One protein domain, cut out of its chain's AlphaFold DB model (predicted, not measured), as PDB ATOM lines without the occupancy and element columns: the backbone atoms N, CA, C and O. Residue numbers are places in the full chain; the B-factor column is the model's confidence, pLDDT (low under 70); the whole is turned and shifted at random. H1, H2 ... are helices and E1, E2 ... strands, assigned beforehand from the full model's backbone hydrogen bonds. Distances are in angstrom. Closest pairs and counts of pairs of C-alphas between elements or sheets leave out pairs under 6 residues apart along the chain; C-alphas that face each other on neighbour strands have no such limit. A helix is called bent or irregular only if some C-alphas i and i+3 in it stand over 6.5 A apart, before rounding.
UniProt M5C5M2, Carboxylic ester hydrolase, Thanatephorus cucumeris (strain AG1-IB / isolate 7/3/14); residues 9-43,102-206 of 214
ATOM      1  N   ILE A   9     493.774 239.353 767.292       98.44
ATOM      2  CA  ILE A   9     494.903 238.860 766.501       98.44
ATOM      3  C   ILE A   9     494.370 237.885 765.455       98.44
ATOM      4  O   ILE A   9     493.595 236.981 765.771       98.44
ATOM      5  N   VAL A  10     494.829 238.057 764.219       98.44
ATOM      6  CA  VAL A  10     494.661 237.091 763.134       98.44
ATOM      7  C   VAL A  10     496.053 236.597 762.743       98.44
ATOM      8  O   VAL A  10     496.862 237.382 762.258       98.44
ATOM      9  N   ALA A  11     496.344 235.319 762.988       98.06
ATOM     10  CA  ALA A  11     497.649 234.699 762.750       98.06
ATOM     11  C   ALA A  11     497.538 233.625 761.656       98.06
ATOM     12  O   ALA A  11     496.979 232.552 761.880       98.06
ATOM     13  N   GLY A  12     498.045 233.931 760.463       98.38
ATOM     14  CA  GLY A  12     498.055 233.019 759.320       98.38
ATOM     15  C   GLY A  12     499.409 232.348 759.133       98.38
ATOM     16  O   GLY A  12     500.419 233.038 759.235       98.38
ATOM     17  N   ALA A  13     499.410 231.042 758.852       97.69
ATOM     18  CA  ALA A  13     500.602 230.220 758.598       97.69
ATOM     19  C   ALA A  13     501.796 230.574 759.516       97.69
ATOM     20  O   ALA A  13     502.849 231.005 759.043       97.69
ATOM     21  N   PRO A  14     501.607 230.518 760.848       97.31
ATOM     22  CA  PRO A  14     502.571 231.082 761.776       97.31
ATOM     23  C   PRO A  14     503.914 230.338 761.743       97.31
ATOM     24  O   PRO A  14     503.993 229.116 761.820       97.31
ATOM     25  N   ALA A  15     505.003 231.103 761.688       96.88
ATOM     26  CA  ALA A  15     506.371 230.603 761.798       96.88
ATOM     27  C   ALA A  15     506.806 230.485 763.276       96.88
ATOM     28  O   ALA A  15     507.863 230.989 763.655       96.88
ATOM     29  N   GLN A  16     505.965 229.897 764.142       96.00
ATOM     30  CA  GLN A  16     506.123 230.047 765.599       96.00
ATOM     31  C   GLN A  16     507.366 229.376 766.192       96.00
ATOM     32  O   GLN A  16     507.894 229.870 767.185       96.00
ATOM     33  N   TRP A  17     507.819 228.256 765.624       97.00
ATOM     34  CA  TRP A  17     508.943 227.477 766.150       97.00
ATOM     35  C   TRP A  17     510.198 227.755 765.327       97.00
ATOM     36  O   TRP A  17     510.671 226.916 764.560       97.00
ATOM     37  N   TRP A  18     510.670 228.999 765.411       96.88
ATOM     38  CA  TRP A  18     511.582 229.589 764.436       96.88
ATOM     39  C   TRP A  18     512.879 228.787 764.217       96.88
ATOM     40  O   TRP A  18     513.195 228.506 763.056       96.88
ATOM     41  N   PRO A  19     513.616 228.335 765.254       97.69
ATOM     42  CA  PRO A  19     514.827 227.543 765.059       97.69
ATOM     43  C   PRO A  19     514.574 226.221 764.332       97.69
ATOM     44  O   PRO A  19     515.314 225.882 763.408       97.69
ATOM     45  N   HIS A  20     513.509 225.500 764.695       98.12
ATOM     46  CA  HIS A  20     513.190 224.205 764.089       98.12
ATOM     47  C   HIS A  20     512.587 224.343 762.691       98.12
ATOM     48  O   HIS A  20     512.930 223.546 761.824       98.12
ATOM     49  N   LEU A  21     511.795 225.386 762.413       98.12
ATOM     50  CA  LEU A  21     511.320 225.693 761.056       98.12
ATOM     51  C   LEU A  21     512.489 225.983 760.103       98.12
ATOM     52  O   LEU A  21     512.546 225.453 758.991       98.12
ATOM     53  N   ASN A  22     513.443 226.816 760.529       98.12
ATOM     54  CA  ASN A  22     514.626 227.108 759.720       98.12
ATOM     55  C   ASN A  22     515.531 225.873 759.596       98.12
ATOM     56  O   ASN A  22     516.036 225.596 758.509       98.12
ATOM     57  N   GLY A  23     515.682 225.089 760.668       98.12
ATOM     58  CA  GLY A  23     516.359 223.793 760.629       98.12
ATOM     59  C   GLY A  23     515.740 222.854 759.594       98.12
ATOM     60  O   GLY A  23     516.444 222.348 758.722       98.12
ATOM     61  N   PHE A  24     514.414 222.715 759.602       98.44
ATOM     62  CA  PHE A  24     513.676 221.898 758.647       98.44
ATOM     63  C   PHE A  24     513.811 222.404 757.209       98.44
ATOM     64  O   PHE A  24     514.034 221.611 756.299       98.44
ATOM     65  N   THR A  25     513.759 223.722 757.001       98.00
ATOM     66  CA  THR A  25     513.938 224.343 755.677       98.00
ATOM     67  C   THR A  25     515.309 224.009 755.079       98.00
ATOM     68  O   THR A  25     515.417 223.756 753.875       98.00
ATOM     69  N   VAL A  26     516.363 223.967 755.905       98.25
ATOM     70  CA  VAL A  26     517.687 223.483 755.481       98.25
ATOM     71  C   VAL A  26     517.651 221.973 755.242       98.25
ATOM     72  O   VAL A  26     518.036 221.531 754.161       98.25
ATOM     73  N   HIS A  27     517.150 221.191 756.202       98.19
ATOM     74  CA  HIS A  27     517.103 219.729 756.142       98.19
ATOM     75  C   HIS A  27     516.405 219.210 754.876       98.19
ATOM     76  O   HIS A  27     517.002 218.454 754.109       98.19
ATOM     77  N   ILE A  28     515.177 219.662 754.602       98.00
ATOM     78  CA  ILE A  28     514.382 219.193 753.460       98.00
ATOM     79  C   ILE A  28     515.073 219.495 752.121       98.00
ATOM     80  O   ILE A  28     514.988 218.704 751.182       98.00
ATOM     81  N   ASN A  29     515.832 220.594 752.036       97.94
ATOM     82  CA  ASN A  29     516.617 220.915 750.844       97.94
ATOM     83  C   ASN A  29     517.892 220.077 750.740       97.94
ATOM     84  O   ASN A  29     518.249 219.676 749.634       97.94
ATOM     85  N   LEU A  30     518.543 219.725 751.852       97.44
ATOM     86  CA  LEU A  30     519.660 218.776 751.825       97.44
ATOM     87  C   LEU A  30     519.231 217.406 751.271       97.44
ATOM     88  O   LEU A  30     520.020 216.768 750.571       97.44
ATOM     89  N   LEU A  31     517.981 216.979 751.487       98.06
ATOM     90  CA  LEU A  31     517.458 215.733 750.911       98.06
ATOM     91  C   LEU A  31     517.422 215.746 749.372       98.06
ATOM     92  O   LEU A  31     517.583 214.693 748.756       98.06
ATOM     93  N   ASN A  32     517.262 216.909 748.733       98.12
ATOM     94  CA  ASN A  32     517.201 217.022 747.270       98.12
ATOM     95  C   ASN A  32     518.402 217.756 746.644       98.12
ATOM     96  O   ASN A  32     518.384 218.089 745.460       98.12
ATOM     97  N   ALA A  33     519.463 218.009 747.412       96.81
ATOM     98  CA  ALA A  33     520.684 218.632 746.910       96.81
ATOM     99  C   ALA A  33     521.657 217.586 746.340       96.81
ATOM    100  O   ALA A  33     521.868 216.530 746.934       96.81
ATOM    101  N   ASN A  34     522.337 217.912 745.232       95.00
ATOM    102  CA  ASN A  34     523.296 217.010 744.567       95.00
ATOM    103  C   ASN A  34     524.371 216.434 745.508       95.00
ATOM    104  O   ASN A  34     524.828 215.315 745.301       95.00
ATOM    105  N   ALA A  35     524.800 217.202 746.513       93.06
ATOM    106  CA  ALA A  35     525.884 216.811 747.412       93.06
ATOM    107  C   ALA A  35     525.445 215.892 748.565       93.06
ATOM    108  O   ALA A  35     526.289 215.218 749.149       93.06
ATOM    109  N   THR A  36     524.158 215.893 748.922       95.81
ATOM    110  CA  THR A  36     523.662 215.276 750.167       95.81
ATOM    111  C   THR A  36     522.413 214.419 749.983       95.81
ATOM    112  O   THR A  36     521.958 213.815 750.952       95.81
ATOM    113  N   THR A  37     521.861 214.337 748.767       97.19
ATOM    114  CA  THR A  37     520.667 213.536 748.490       97.19
ATOM    115  C   THR A  37     520.880 212.070 748.897       97.19
ATOM    116  O   THR A  37     521.921 211.492 748.577       97.19
ATOM    117  N   PRO A  38     519.929 211.438 749.613       97.44
ATOM    118  CA  PRO A  38     520.101 210.071 750.104       97.44
ATOM    119  C   PRO A  38     520.018 209.016 748.993       97.44
ATOM    120  O   PRO A  38     520.454 207.883 749.189       97.44
ATOM    121  N   GLY A  39     519.448 209.366 747.839       98.00
ATOM    122  CA  GLY A  39     519.399 208.505 746.664       98.00
ATOM    123  C   GLY A  39     519.846 209.267 745.427       98.00
ATOM    124  O   GLY A  39     521.032 209.333 745.121       98.00
ATOM    125  N   ALA A  40     518.889 209.838 744.707       98.25
ATOM    126  CA  ALA A  40     519.166 210.709 743.573       98.25
ATOM    127  C   ALA A  40     518.266 211.944 743.608       98.25
ATOM    128  O   ALA A  40     517.139 211.887 744.107       98.25
ATOM    129  N   VAL A  41     518.764 213.045 743.046       98.44
ATOM    130  CA  VAL A  41     518.006 214.295 742.951       98.44
ATOM    131  C   VAL A  41     516.754 214.088 742.105       98.44
ATOM    132  O   VAL A  41     516.791 213.506 741.014       98.44
ATOM    133  N   ILE A  42     515.634 214.580 742.623       98.50
ATOM    134  CA  ILE A  42     514.362 214.667 741.919       98.50
ATOM    135  C   ILE A  42     514.356 215.990 741.145       98.50
ATOM    136  O   ILE A  42     514.448 217.055 741.764       98.50
ATOM    137  N   PRO A  43     514.239 215.957 739.804       97.38
ATOM    138  CA  PRO A  43     514.075 217.164 739.009       97.38
ATOM    139  C   PRO A  43     512.844 217.938 739.477       97.38
ATOM    140  O   PRO A  43     511.757 217.372 739.580       97.38
ATOM    141  N   SER A 102     516.204 205.095 743.102       98.38
ATOM    142  CA  SER A 102     517.005 206.047 743.881       98.38
ATOM    143  C   SER A 102     516.276 207.373 744.128       98.38
ATOM    144  O   SER A 102     516.423 207.964 745.194       98.38
ATOM    145  N   GLN A 103     515.467 207.848 743.181       98.62
ATOM    146  CA  GLN A 103     514.653 209.053 743.378       98.62
ATOM    147  C   GLN A 103     513.466 208.795 744.313       98.62
ATOM    148  O   GLN A 103     513.078 209.689 745.060       98.62
ATOM    149  N   LEU A 104     512.919 207.575 744.340       98.50
ATOM    150  CA  LEU A 104     511.882 207.194 745.307       98.50
ATOM    151  C   LEU A 104     512.408 207.160 746.745       98.50
ATOM    152  O   LEU A 104     511.669 207.511 747.663       98.50
ATOM    153  N   VAL A 105     513.678 206.788 746.954       98.62
ATOM    154  CA  VAL A 105     514.336 206.906 748.268       98.62
ATOM    155  C   VAL A 105     514.329 208.363 748.735       98.62
ATOM    156  O   VAL A 105     513.909 208.639 749.859       98.62
ATOM    157  N   THR A 106     514.715 209.294 747.859       98.75
ATOM    158  CA  THR A 106     514.665 210.737 748.137       98.75
ATOM    159  C   THR A 106     513.239 211.211 748.408       98.75
ATOM    160  O   THR A 106     512.999 211.892 749.402       98.75
ATOM    161  N   LEU A 107     512.270 210.806 747.581       98.56
ATOM    162  CA  LEU A 107     510.876 211.222 747.730       98.56
ATOM    163  C   LEU A 107     510.287 210.766 749.069       98.56
ATOM    164  O   LEU A 107     509.621 211.534 749.760       98.56
ATOM    165  N   LYS A 108     510.570 209.522 749.464       98.31
ATOM    166  CA  LYS A 108     510.147 208.980 750.756       98.31
ATOM    167  C   LYS A 108     510.774 209.740 751.924       98.31
ATOM    168  O   LYS A 108     510.094 209.968 752.921       98.31
ATOM    169  N   ALA A 109     512.045 210.125 751.808       98.31
ATOM    170  CA  ALA A 109     512.712 210.932 752.823       98.31
ATOM    171  C   ALA A 109     512.055 212.315 752.963       98.31
ATOM    172  O   ALA A 109     511.821 212.745 754.085       98.31
ATOM    173  N   ILE A 110     511.684 212.961 751.849       98.31
ATOM    174  CA  ILE A 110     511.001 214.265 751.862       98.31
ATOM    175  C   ILE A 110     509.680 214.190 752.642       98.31
ATOM    176  O   ILE A 110     509.458 215.044 753.487       98.31
ATOM    177  N   TYR A 111     508.863 213.147 752.447       97.69
ATOM    178  CA  TYR A 111     507.610 212.913 753.195       97.69
ATOM    179  C   TYR A 111     507.793 212.299 754.597       97.69
ATOM    180  O   TYR A 111     506.838 211.786 755.186       97.69
ATOM    181  N   THR A 112     509.009 212.283 755.144       97.25
ATOM    182  CA  THR A 112     509.275 211.766 756.493       97.25
ATOM    183  C   THR A 112     509.560 212.925 757.440       97.25
ATOM    184  O   THR A 112     510.262 213.866 757.079       97.25
ATOM    185  N   ASN A 113     508.998 212.877 758.654       97.88
ATOM    186  CA  ASN A 113     509.273 213.879 759.686       97.88
ATOM    187  C   ASN A 113     510.775 213.985 759.953       97.88
ATOM    188  O   ASN A 113     511.476 212.972 759.990       97.88
ATOM    189  N   TRP A 114     511.241 215.198 760.226       98.44
ATOM    190  CA  TRP A 114     512.619 215.405 760.629       98.44
ATOM    191  C   TRP A 114     512.784 215.014 762.095       98.44
ATOM    192  O   TRP A 114     512.177 215.615 762.984       98.44
ATOM    193  N   THR A 115     513.575 213.974 762.348       98.12
ATOM    194  CA  THR A 115     513.811 213.435 763.690       98.12
ATOM    195  C   THR A 115     515.294 213.401 764.019       98.12
ATOM    196  O   THR A 115     516.124 213.124 763.151       98.12
ATOM    197  N   SER A 116     515.627 213.605 765.289       94.56
ATOM    198  CA  SER A 116     516.994 213.447 765.771       94.56
ATOM    199  C   SER A 116     517.418 211.968 765.777       94.56
ATOM    200  O   SER A 116     516.603 211.053 765.624       94.56
ATOM    201  N   SER A 117     518.707 211.712 766.003       89.06
ATOM    202  CA  SER A 117     519.264 210.351 766.076       89.06
ATOM    203  C   SER A 117     518.674 209.468 767.187       89.06
ATOM    204  O   SER A 117     518.798 208.245 767.115       89.06
ATOM    205  N   ASN A 118     518.024 210.054 768.199       91.25
ATOM    206  CA  ASN A 118     517.359 209.322 769.283       91.25
ATOM    207  C   ASN A 118     515.847 209.110 769.041       91.25
ATOM    208  O   ASN A 118     515.182 208.500 769.878       91.25
ATOM    209  N   GLY A 119     515.313 209.587 767.908       93.75
ATOM    210  CA  GLY A 119     513.898 209.480 767.543       93.75
ATOM    211  C   GLY A 119     513.017 210.651 767.992       93.75
ATOM    212  O   GLY A 119     511.808 210.608 767.769       93.75
ATOM    213  N   GLU A 120     513.583 211.689 768.606       96.25
ATOM    214  CA  GLU A 120     512.860 212.920 768.940       96.25
ATOM    215  C   GLU A 120     512.427 213.669 767.675       96.25
ATOM    216  O   GLU A 120     513.209 213.828 766.738       96.25
ATOM    217  N   LEU A 121     511.179 214.144 767.653       97.38
ATOM    218  CA  LEU A 121     510.672 214.992 766.579       97.38
ATOM    219  C   LEU A 121     511.329 216.374 766.655       97.38
ATOM    220  O   LEU A 121     511.163 217.073 767.649       97.38
ATOM    221  N   LEU A 122     512.005 216.773 765.579       98.00
ATOM    222  CA  LEU A 122     512.536 218.124 765.410       98.00
ATOM    223  C   LEU A 122     511.528 218.995 764.649       98.00
ATOM    224  O   LEU A 122     511.192 220.089 765.081       98.00
ATOM    225  N   PHE A 123     510.961 218.497 763.547       98.19
ATOM    226  CA  PHE A 123     509.908 219.221 762.829       98.19
ATOM    227  C   PHE A 123     509.024 218.269 762.002       98.19
ATOM    228  O   PHE A 123     509.533 217.270 761.475       98.19
ATOM    229  N   PRO A 124     507.703 218.519 761.889       97.06
ATOM    230  CA  PRO A 124     506.839 217.743 761.005       97.06
ATOM    231  C   PRO A 124     507.237 217.917 759.537       97.06
ATOM    232  O   PRO A 124     507.724 218.962 759.122       97.06
ATOM    233  N   THR A 125     507.009 216.880 758.737       95.88
ATOM    234  CA  THR A 125     507.178 216.967 757.285       95.88
ATOM    235  C   THR A 125     506.054 217.765 756.619       95.88
ATOM    236  O   THR A 125     505.034 218.069 757.235       95.88
ATOM    237  N   VAL A 126     506.246 218.081 755.346       96.12
ATOM    238  CA  VAL A 126     505.272 218.695 754.443       96.12
ATOM    239  C   VAL A 126     504.047 217.797 754.234       96.12
ATOM    240  O   VAL A 126     504.156 216.579 754.071       96.12
ATOM    241  N   GLU A 127     502.861 218.401 754.228       97.00
ATOM    242  CA  GLU A 127     501.595 217.687 754.028       97.00
ATOM    243  C   GLU A 127     501.393 217.307 752.542       97.00
ATOM    244  O   GLU A 127     501.744 218.096 751.650       97.00
ATOM    245  N   PRO A 128     500.801 216.132 752.238       97.69
ATOM    246  CA  PRO A 128     500.382 215.789 750.883       97.69
ATOM    247  C   PRO A 128     499.460 216.851 750.269       97.69
ATOM    248  O   PRO A 128     498.499 217.288 750.900       97.69
ATOM    249  N   GLY A 129     499.725 217.231 749.022       96.94
ATOM    250  CA  GLY A 129     499.026 218.306 748.309       96.94
ATOM    251  C   GLY A 129     499.823 219.608 748.223       96.94
ATOM    252  O   GLY A 129     499.496 220.466 747.403       96.94
ATOM    253  N   SER A 130     500.891 219.754 749.013       97.75
ATOM    254  CA  SER A 130     501.783 220.923 748.974       97.75
ATOM    255  C   SER A 130     502.804 220.892 747.823       97.75
ATOM    256  O   SER A 130     503.523 221.868 747.594       97.75
ATOM    257  N   GLU A 131     502.863 219.806 747.043       98.19
ATOM    258  CA  GLU A 131     503.928 219.556 746.058       98.19
ATOM    259  C   GLU A 131     503.944 220.579 744.922       98.19
ATOM    260  O   GLU A 131     504.987 220.803 744.305       98.19
ATOM    261  N   PHE A 132     502.819 221.258 744.671       92.38
ATOM    262  CA  PHE A 132     502.744 222.332 743.680       92.38
ATOM    263  C   PHE A 132     503.790 223.437 743.937       92.38
ATOM    264  O   PHE A 132     504.292 224.045 742.990       92.38
ATOM    265  N   GLY A 133     504.139 223.692 745.205       94.94
ATOM    266  CA  GLY A 133     505.116 224.709 745.597       94.94
ATOM    267  C   GLY A 133     506.547 224.187 745.768       94.94
ATOM    268  O   GLY A 133     507.481 224.984 745.871       94.94
ATOM    269  N   TRP A 134     506.762 222.868 745.733       97.31
ATOM    270  CA  TRP A 134     508.067 222.258 746.030       97.31
ATOM    271  C   TRP A 134     509.154 222.586 745.011       97.31
ATOM    272  O   TRP A 134     510.340 222.513 745.328       97.31
ATOM    273  N   SER A 135     508.778 223.024 743.806       96.12
ATOM    274  CA  SER A 135     509.746 223.526 742.820       96.12
ATOM    275  C   SER A 135     510.581 224.704 743.343       96.12
ATOM    276  O   SER A 135     511.672 224.946 742.826       96.12
ATOM    277  N   GLN A 136     510.094 225.403 744.376       94.50
ATOM    278  CA  GLN A 136     510.783 226.510 745.039       94.50
ATOM    279  C   GLN A 136     511.284 226.157 746.444       94.50
ATOM    280  O   GLN A 136     512.271 226.740 746.882       94.50
ATOM    281  N   THR A 137     510.626 225.232 747.150       96.19
ATOM    282  CA  THR A 137     510.922 224.946 748.566       96.19
ATOM    283  C   THR A 137     511.711 223.658 748.802       96.19
ATOM    284  O   THR A 137     512.259 223.486 749.887       96.19
ATOM    285  N   VAL A 138     511.828 222.784 747.793       97.25
ATOM    286  CA  VAL A 138     512.551 221.496 747.848       97.25
ATOM    287  C   VAL A 138     513.446 221.322 746.609       97.25
ATOM    288  O   VAL A 138     513.570 220.247 746.024       97.25
ATOM    289  N   ASN A 139     514.067 222.409 746.147       96.56
ATOM    290  CA  ASN A 139     514.887 222.436 744.928       96.56
ATOM    291  C   ASN A 139     516.386 222.184 745.179       96.56
ATOM    292  O   ASN A 139     517.195 222.322 744.260       96.56
ATOM    293  N   GLY A 140     516.757 221.828 746.411       96.50
ATOM    294  CA  GLY A 140     518.147 221.612 746.811       96.50
ATOM    295  C   GLY A 140     518.856 222.880 747.292       96.50
ATOM    296  O   GLY A 140     520.034 222.820 747.645       96.50
ATOM    297  N   ILE A 141     518.162 224.021 747.315       95.25
ATOM    298  CA  ILE A 141     518.673 225.313 747.773       95.25
ATOM    299  C   ILE A 141     517.684 225.869 748.807       95.25
ATOM    300  O   ILE A 141     516.583 226.278 748.444       95.25
ATOM    301  N   PRO A 142     518.045 225.910 750.102       93.75
ATOM    302  CA  PRO A 142     517.122 226.371 751.130       93.75
ATOM    303  C   PRO A 142     516.757 227.849 750.958       93.75
ATOM    304  O   PRO A 142     517.590 228.671 750.569       93.75
ATOM    305  N   TYR A 143     515.511 228.191 751.299       90.38
ATOM    306  CA  TYR A 143     515.025 229.570 751.285       90.38
ATOM    307  C   TYR A 143     515.863 230.447 752.228       90.38
ATOM    308  O   TYR A 143     516.043 230.098 753.393       90.38
ATOM    309  N   GLY A 144     516.367 231.579 751.720       92.62
ATOM    310  CA  GLY A 144     517.457 232.377 752.312       92.62
ATOM    311  C   GLY A 144     517.403 232.669 753.823       92.62
ATOM    312  O   GLY A 144     518.436 232.519 754.475       92.62
ATOM    313  N   PRO A 145     516.245 233.007 754.426       93.00
ATOM    314  CA  PRO A 145     516.144 233.226 755.870       93.00
ATOM    315  C   PRO A 145     516.664 232.063 756.726       93.00
ATOM    316  O   PRO A 145     517.223 232.306 757.794       93.00
ATOM    317  N   ALA A 146     516.549 230.823 756.247       96.75
ATOM    318  CA  ALA A 146     516.989 229.644 756.981       96.75
ATOM    319  C   ALA A 146     518.517 229.526 757.116       96.75
ATOM    320  O   ALA A 146     519.009 229.497 758.249       96.75
ATOM    321  N   PRO A 147     519.315 229.505 756.030       96.81
ATOM    322  CA  PRO A 147     520.769 229.524 756.156       96.81
ATOM    323  C   PRO A 147     521.307 230.821 756.781       96.81
ATOM    324  O   PRO A 147     522.336 230.774 757.465       96.81
ATOM    325  N   ASP A 148     520.624 231.956 756.598       96.19
ATOM    326  CA  ASP A 148     521.004 233.239 757.201       96.19
ATOM    327  C   ASP A 148     520.801 233.242 758.721       96.19
ATOM    328  O   ASP A 148     521.661 233.734 759.458       96.19
ATOM    329  N   PHE A 149     519.715 232.638 759.213       97.06
ATOM    330  CA  PHE A 149     519.470 232.462 760.644       97.06
ATOM    331  C   PHE A 149     520.641 231.734 761.315       97.06
ATOM    332  O   PHE A 149     521.240 232.250 762.264       97.06
ATOM    333  N   PHE A 150     521.046 230.584 760.772       97.94
ATOM    334  CA  PHE A 150     522.182 229.837 761.309       97.94
ATOM    335  C   PHE A 150     523.510 230.580 761.145       97.94
ATOM    336  O   PHE A 150     524.308 230.610 762.080       97.94
ATOM    337  N   SER A 151     523.756 231.208 759.993       97.06
ATOM    338  CA  SER A 151     525.011 231.926 759.745       97.06
ATOM    339  C   SER A 151     525.184 233.116 760.686       97.06
ATOM    340  O   SER A 151     526.236 233.263 761.309       97.06
ATOM    341  N   TYR A 152     524.167 233.963 760.814       95.88
ATOM    342  CA  TYR A 152     524.327 235.277 761.432       95.88
ATOM    343  C   TYR A 152     523.819 235.329 762.868       95.88
ATOM    344  O   TYR A 152     524.441 235.987 763.695       95.88
ATOM    345  N   GLN A 153     522.741 234.614 763.197       96.00
ATOM    346  CA  GLN A 153     522.169 234.662 764.548       96.00
ATOM    347  C   GLN A 153     522.737 233.571 765.459       96.00
ATOM    348  O   GLN A 153     522.977 233.825 766.635       96.00
ATOM    349  N   VAL A 154     523.000 232.375 764.921       96.88
ATOM    350  CA  VAL A 154     523.506 231.240 765.715       96.88
ATOM    351  C   VAL A 154     525.035 231.192 765.726       96.88
ATOM    352  O   VAL A 154     525.652 231.083 766.783       96.88
ATOM    353  N   LEU A 155     525.670 231.293 764.554       96.19
ATOM    354  CA  LEU A 155     527.129 231.197 764.401       96.19
ATOM    355  C   LEU A 155     527.857 232.545 764.496       96.19
ATOM    356  O   LEU A 155     529.091 232.561 764.455       96.19
ATOM    357  N   ASN A 156     527.118 233.656 764.603       95.25
ATOM    358  CA  ASN A 156     527.649 235.020 764.688       95.25
ATOM    359  C   ASN A 156     528.683 235.338 763.586       95.25
ATOM    360  O   ASN A 156     529.758 235.890 763.834       95.25
ATOM    361  N   LYS A 157     528.397 234.921 762.349       95.62
ATOM    362  CA  LYS A 157     529.210 235.277 761.182       95.62
ATOM    363  C   LYS A 157     528.895 236.715 760.782       95.62
ATOM    364  O   LYS A 157     527.761 237.161 760.886       95.62
ATOM    365  N   THR A 158     529.899 237.443 760.310       94.25
ATOM    366  CA  THR A 158     529.758 238.859 759.920       94.25
ATOM    367  C   THR A 158     529.941 239.086 758.421       94.25
ATOM    368  O   THR A 158     529.652 240.167 757.917       94.25
ATOM    369  N   SER A 159     530.406 238.069 757.694       94.38
ATOM    370  CA  SER A 159     530.587 238.078 756.243       94.38
ATOM    371  C   SER A 159     529.517 237.241 755.555       94.38
ATOM    372  O   SER A 159     529.206 236.145 756.026       94.38
ATOM    373  N   VAL A 160     529.026 237.713 754.405       89.50
ATOM    374  CA  VAL A 160     528.091 236.952 753.566       89.50
ATOM    375  C   VAL A 160     528.748 235.656 753.098       89.50
ATOM    376  O   VAL A 160     529.838 235.681 752.524       89.50
ATOM    377  N   GLN A 161     528.086 234.529 753.348       88.19
ATOM    378  CA  GLN A 161     528.566 233.204 752.969       88.19
ATOM    379  C   GLN A 161     527.401 232.232 752.773       88.19
ATOM    380  O   GLN A 161     526.346 232.378 753.385       88.19
ATOM    381  N   THR A 162     527.619 231.194 751.970       89.31
ATOM    382  CA  THR A 162     526.696 230.059 751.904       89.31
ATOM    383  C   THR A 162     526.903 229.172 753.125       89.31
ATOM    384  O   THR A 162     528.030 228.754 753.398       89.31
ATOM    385  N   LEU A 163     525.825 228.840 753.837       93.62
ATOM    386  CA  LEU A 163     525.884 227.850 754.908       93.62
ATOM    387  C   LEU A 163     526.270 226.482 754.323       93.62
ATOM    388  O   LEU A 163     525.546 225.921 753.504       93.62
ATOM    389  N   GLN A 164     527.412 225.952 754.751       90.88
ATOM    390  CA  GLN A 164     527.848 224.587 754.459       90.88
ATOM    391  C   GLN A 164     527.690 223.772 755.736       90.88
ATOM    392  O   GLN A 164     528.376 224.035 756.724       90.88
ATOM    393  N   ILE A 165     526.758 222.823 755.736       95.06
ATOM    394  CA  ILE A 165     526.383 222.090 756.941       95.06
ATOM    395  C   ILE A 165     525.950 220.670 756.589       95.06
ATOM    396  O   ILE A 165     525.338 220.438 755.550       95.06
ATOM    397  N   ASN A 166     526.303 219.716 757.448       94.81
ATOM    398  CA  ASN A 166     525.787 218.353 757.371       94.81
ATOM    399  C   ASN A 166     524.660 218.159 758.391       94.81
ATOM    400  O   ASN A 166     524.468 218.979 759.285       94.81
ATOM    401  N   GLU A 167     523.946 217.046 758.270       94.81
ATOM    402  CA  GLU A 167     522.787 216.731 759.106       94.81
ATOM    403  C   GLU A 167     523.090 216.779 760.615       94.81
ATOM    404  O   GLU A 167     522.372 217.418 761.379       94.81
ATOM    405  N   THR A 168     524.197 216.170 761.051       96.06
ATOM    406  CA  THR A 168     524.594 216.149 762.468       96.06
ATOM    407  C   THR A 168     524.814 217.556 763.021       96.06
ATOM    408  O   THR A 168     524.358 217.878 764.119       96.06
ATOM    409  N   GLU A 169     525.513 218.404 762.269       97.50
ATOM    410  CA  GLU A 169     525.781 219.778 762.681       97.50
ATOM    411  C   GLU A 169     524.512 220.639 762.633       97.50
ATOM    412  O   GLU A 169     524.310 221.468 763.517       97.50
ATOM    413  N   LEU A 170     523.619 220.406 761.667       98.06
ATOM    414  CA  LEU A 170     522.329 221.091 761.576       98.06
ATOM    415  C   LEU A 170     521.460 220.817 762.806       98.06
ATOM    416  O   LEU A 170     520.940 221.759 763.406       98.06
ATOM    417  N   GLN A 171     521.355 219.555 763.231       98.19
ATOM    418  CA  GLN A 171     520.638 219.191 764.456       98.19
ATOM    419  C   GLN A 171     521.273 219.851 765.688       98.19
ATOM    420  O   GLN A 171     520.569 220.430 766.517       98.19
ATOM    421  N   ARG A 172     522.612 219.843 765.788       97.81
ATOM    422  CA  ARG A 172     523.339 220.483 766.896       97.81
ATOM    423  C   ARG A 172     523.075 221.989 766.963       97.81
ATOM    424  O   ARG A 172     522.811 222.514 768.043       97.81
ATOM    425  N   LEU A 173     523.159 222.690 765.830       98.12
ATOM    426  CA  LEU A 173     522.908 224.131 765.771       98.12
ATOM    427  C   LEU A 173     521.442 224.469 766.032       98.12
ATOM    428  O   LEU A 173     521.178 225.470 766.691       98.12
ATOM    429  N   THR A 174     520.508 223.634 765.574       98.12
ATOM    430  CA  THR A 174     519.074 223.802 765.851       98.12
ATOM    431  C   THR A 174     518.795 223.691 767.346       98.12
ATOM    432  O   THR A 174     518.153 224.573 767.903       98.12
ATOM    433  N   ALA A 175     519.366 222.692 768.027       97.38
ATOM    434  CA  ALA A 175     519.226 222.541 769.476       97.38
ATOM    435  C   ALA A 175     519.826 223.722 770.263       97.38
ATOM    436  O   ALA A 175     519.236 224.191 771.239       97.38
ATOM    437  N   ILE A 176     520.985 224.235 769.830       97.81
ATOM    438  CA  ILE A 176     521.578 225.445 770.420       97.81
ATOM    439  C   ILE A 176     520.641 226.630 770.231       97.81
ATOM    440  O   ILE A 176     520.344 227.309 771.204       97.81
ATOM    441  N   ALA A 177     520.170 226.853 769.007       98.00
ATOM    442  CA  ALA A 177     519.309 227.974 768.667       98.00
ATOM    443  C   ALA A 177     517.959 227.928 769.396       98.00
ATOM    444  O   ALA A 177     517.464 228.968 769.811       98.00
ATOM    445  N   ASP A 178     517.392 226.739 769.598       97.12
ATOM    446  CA  ASP A 178     516.159 226.552 770.365       97.12
ATOM    447  C   ASP A 178     516.360 226.829 771.862       97.12
ATOM    448  O   ASP A 178     515.502 227.419 772.511       97.12
ATOM    449  N   THR A 179     517.537 226.484 772.397       96.94
ATOM    450  CA  THR A 179     517.893 226.759 773.799       96.94
ATOM    451  C   THR A 179     518.229 228.232 774.038       96.94
ATOM    452  O   THR A 179     517.882 228.783 775.082       96.94
ATOM    453  N   THR A 180     518.962 228.866 773.119       96.88
ATOM    454  CA  THR A 180     519.426 230.252 773.279       96.88
ATOM    455  C   THR A 180     518.418 231.285 772.799       96.88
ATOM    456  O   THR A 180     518.529 232.436 773.212       96.88
ATOM    457  N   ASP A 181     517.469 230.885 771.945       96.62
ATOM    458  CA  ASP A 181     516.396 231.710 771.383       96.62
ATOM    459  C   ASP A 181     516.893 233.101 770.936       96.62
ATOM    460  O   ASP A 181     516.498 234.134 771.496       96.62
ATOM    461  N   PRO A 182     517.834 233.158 769.970       95.12
ATOM    462  CA  PRO A 182     518.431 234.417 769.560       95.12
ATOM    463  C   PRO A 182     517.343 235.365 769.049       95.12
ATOM    464  O   PRO A 182     516.528 235.019 768.191       95.12
ATOM    465  N   GLY A 183     517.323 236.570 769.621       92.62
ATOM    466  CA  GLY A 183     516.328 237.592 769.302       92.62
ATOM    467  C   GLY A 183     514.926 237.333 769.861       92.62
ATOM    468  O   GLY A 183     514.019 238.076 769.497       92.62
ATOM    469  N   HIS A 184     514.739 236.335 770.733       94.12
ATOM    470  CA  HIS A 184     513.422 235.914 771.223       94.12
ATOM    471  C   HIS A 184     512.444 235.599 770.083       94.12
ATOM    472  O   HIS A 184     511.318 236.101 770.039       94.12
ATOM    473  N   SER A 185     512.934 234.830 769.108       93.75
ATOM    474  CA  SER A 185     512.231 234.529 767.861       93.75
ATOM    475  C   SER A 185     511.228 233.384 768.007       93.75
ATOM    476  O   SER A 185     510.306 233.276 767.196       93.75
ATOM    477  N   ASN A 186     511.346 232.564 769.051       94.62
ATOM    478  CA  ASN A 186     510.360 231.542 769.372       94.62
ATOM    479  C   ASN A 186     509.043 232.152 769.892       94.62
ATOM    480  O   ASN A 186     508.996 232.869 770.891       94.62
ATOM    481  N   ALA A 187     507.930 231.783 769.256       95.19
ATOM    482  CA  ALA A 187     506.565 232.145 769.643       95.19
ATOM    483  C   ALA A 187     505.752 230.910 770.084       95.19
ATOM    484  O   ALA A 187     504.570 230.779 769.771       95.19
ATOM    485  N   ILE A 188     506.400 229.998 770.814       94.50
ATOM    486  CA  ILE A 188     505.849 228.691 771.216       94.50
ATOM    487  C   ILE A 188     505.320 228.636 772.659       94.50
ATOM    488  O   ILE A 188     504.923 227.565 773.109       94.50
ATOM    489  N   ASP A 189     505.304 229.751 773.402       94.25
ATOM    490  CA  ASP A 189     504.734 229.788 774.758       94.25
ATOM    491  C   ASP A 189     503.213 229.533 774.709       94.25
ATOM    492  O   ASP A 189     502.460 230.380 774.213       94.25
ATOM    493  N   PRO A 190     502.718 228.401 775.248       94.50
ATOM    494  CA  PRO A 190     501.296 228.083 775.206       94.50
ATOM    495  C   PRO A 190     500.470 228.917 776.202       94.50
ATOM    496  O   PRO A 190     499.236 228.862 776.190       94.50
ATOM    497  N   ASN A 191     501.105 229.673 777.106       96.25
ATOM    498  CA  ASN A 191     500.423 230.448 778.136       96.25
ATOM    499  C   ASN A 191     499.854 231.773 777.604       96.25
ATOM    500  O   ASN A 191     500.307 232.872 777.924       96.25
ATOM    501  N   LEU A 192     498.741 231.676 776.885       96.44
ATOM    502  CA  LEU A 192     497.991 232.828 776.380       96.44
ATOM    503  C   LEU A 192     497.010 233.426 777.408       96.44
ATOM    504  O   LEU A 192     496.206 234.302 777.078       96.44
ATOM    505  N   LYS A 193     497.055 232.977 778.674       97.44
ATOM    506  CA  LYS A 193     496.132 233.436 779.728       97.44
ATOM    507  C   LYS A 193     496.104 234.962 779.883       97.44
ATOM    508  O   LYS A 193     494.997 235.485 780.001       97.44
ATOM    509  N   PRO A 194     497.238 235.695 779.879       97.12
ATOM    510  CA  PRO A 194     497.206 237.152 780.011       97.12
ATOM    511  C   PRO A 194     496.410 237.842 778.892       97.12
ATOM    512  O   PRO A 194     495.598 238.717 779.182       97.12
ATOM    513  N   PHE A 195     496.568 237.394 777.641       98.06
ATOM    514  CA  PHE A 195     495.861 237.938 776.474       98.06
ATOM    515  C   PHE A 195     494.348 237.688 776.543       98.06
ATOM    516  O   PHE A 195     493.543 238.591 776.321       98.06
ATOM    517  N   PHE A 196     493.934 236.479 776.930       97.75
ATOM    518  CA  PHE A 196     492.509 236.160 777.044       97.75
ATOM    519  C   PHE A 196     491.847 236.772 778.288       97.75
ATOM    520  O   PHE A 196     490.674 237.141 778.227       97.75
ATOM    521  N   LYS A 197     492.575 236.935 779.405       98.06
ATOM    522  CA  LYS A 197     492.035 237.498 780.660       98.06
ATOM    523  C   LYS A 197     491.541 238.939 780.499       98.06
ATOM    524  O   LYS A 197     490.578 239.319 781.159       98.06
ATOM    525  N   ARG A 198     492.173 239.718 779.623       97.44
ATOM    526  CA  ARG A 198     491.766 241.094 779.284       97.44
ATOM    527  C   ARG A 198     490.700 241.179 778.181       97.44
ATOM    528  O   ARG A 198     490.290 242.273 777.823       97.44
ATOM    529  N   GLY A 199     490.244 240.044 777.643       98.25
ATOM    530  CA  GLY A 199     489.207 239.988 776.607       98.25
ATOM    531  C   GLY A 199     489.708 239.790 775.173       98.25
ATOM    532  O   GLY A 199     488.868 239.724 774.273       98.25
ATOM    533  N   GLY A 200     491.022 239.628 774.965       98.38
ATOM    534  CA  GLY A 200     491.628 239.444 773.645       98.38
ATOM    535  C   GLY A 200     491.047 238.262 772.859       98.38
ATOM    536  O   GLY A 200     490.578 237.277 773.442       98.38
ATOM    537  N   LYS A 201     491.057 238.351 771.526       98.56
ATOM    538  CA  LYS A 201     490.588 237.298 770.607       98.56
ATOM    539  C   LYS A 201     491.695 236.882 769.648       98.56
ATOM    540  O   LYS A 201     492.355 237.736 769.074       98.56
ATOM    541  N   LEU A 202     491.881 235.579 769.458       97.56
ATOM    542  CA  LEU A 202     492.848 235.025 768.512       97.56
ATOM    543  C   LEU A 202     492.108 234.168 767.486       97.56
ATOM    544  O   LEU A 202     491.400 233.234 767.861       97.56
ATOM    545  N   LEU A 203     492.302 234.475 766.209       98.38
ATOM    546  CA  LEU A 203     491.960 233.614 765.086       98.38
ATOM    547  C   LEU A 203     493.266 233.158 764.441       98.38
ATOM    548  O   LEU A 203     494.022 233.979 763.931       98.38
ATOM    549  N   GLN A 204     493.522 231.855 764.458       97.75
ATOM    550  CA  GLN A 204     494.673 231.261 763.788       97.75
ATOM    551  C   GLN A 204     494.202 230.396 762.621       97.75
ATOM    552  O   GLN A 204     493.211 229.676 762.750       97.75
ATOM    553  N   TYR A 205     494.907 230.464 761.496       98.12
ATOM    554  CA  TYR A 205     494.634 229.635 760.325       98.12
ATOM    555  C   TYR A 205     495.932 229.192 759.651       98.12
ATOM    556  O   TYR A 205     496.958 229.861 759.749       98.12
ATOM    557  N   HIS A 206     495.876 228.064 758.951       97.81
ATOM    558  CA  HIS A 206     496.997 227.508 758.197       97.81
ATOM    559  C   HIS A 206     496.464 226.852 756.925       97.81
ATOM    560  O   HIS A 206     495.405 226.222 756.962       97.81
TER     561      HIS A 206
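Overview. This is residues 9 to 43 and 102 to 206 of the 214 residues of the protein "Carboxylic ester hydrolase" of Thanatephorus cucumeris (strain AG1-IB / isolate 7/3/14) (UniProt M5C5M2). A slender arm, the two-stranded ribbon of E1 and E3 with H6 near one end, reaches from a helical body and makes much of the length. In the body H1 is the core: H5 runs side by side with it, H4 crosses it and H2 meets its last residues. The printed part has 140 residues, in the order E1 H1 H2 E2 H3 H4 H5 H6 E3, mostly helix, with E1 and E3 parallel; it is compact, with a radius of gyration of the C-alphas of 16.7 A and spans of 55 by 38 by 30 A.

Along the chain. Find C-alpha 9 at (494.903, 238.860, 766.501), where E1, residues 9 to 12, begins; its neighbour E3, residues 201 to 205, runs 13.4 A to C-alpha 205 at (494.634, 229.635, 760.325). H1, residues 18 to 31, is 20.2 A long and H5, residues 167 to 180, is 19.9 A. Look for H2 at residues 102 to 110, E2 at 121 to 123, H3 at 130 to 137, H4 at 145 to 154 and H6 at 193 to 197. H3 is irregular: C-alphas 132 and 135 are 7.2 A apart.

Arrangement. Start at E1 and E3, where N 9 and O 201 are 2.8 A apart, within hydrogen-bond range. H1, the hub, touches H5 at a shallow tilt of 7 degrees, opposite ways; their closest C-alphas, Pro 19 and Asp 178, are 5.6 A apart. H4 touches H1 at a steep tilt of 58 degrees, with residues 22 to 26 of H1 alone, closest at the C-alphas of Asn 22 and Ala 146, 4.4 A. H2 touches residues 28 to 31 of H1 alone, closest at the C-alphas of Ile 28 and Ile 110, 6.2 A. H3 is close to H1 but not clearly touching, 7.3 A between the C-alphas of Asn 29 and Thr 137. The closest C-alphas of E2 and H1, Phe 123 and His 20, are 6.1 A apart; E2 pairs with no named strand. H1 and E3 are apart. Each O i to N i+4 pair is within hydrogen-bond range in H2, H5 and H6, against 9 of 10 in H1, 5 of 6 in H4 and 1 of 4 in H3, where 4 of 5 O i to N i+3 pairs are.

Size, cuts and confidence. Residues 193 to 199, of which 193 to 197 belong to H6, stand free. The C-alphas of Ser 102 and Arg 198, the two farthest apart, are 55.8 A apart. Residues 44 to 101 are not printed, and C-alphas 43 and 102 are 12.5 A apart across the cut. The links H4 to H5 and H5 to H6 are long. No printed residue has a pLDDT under 70.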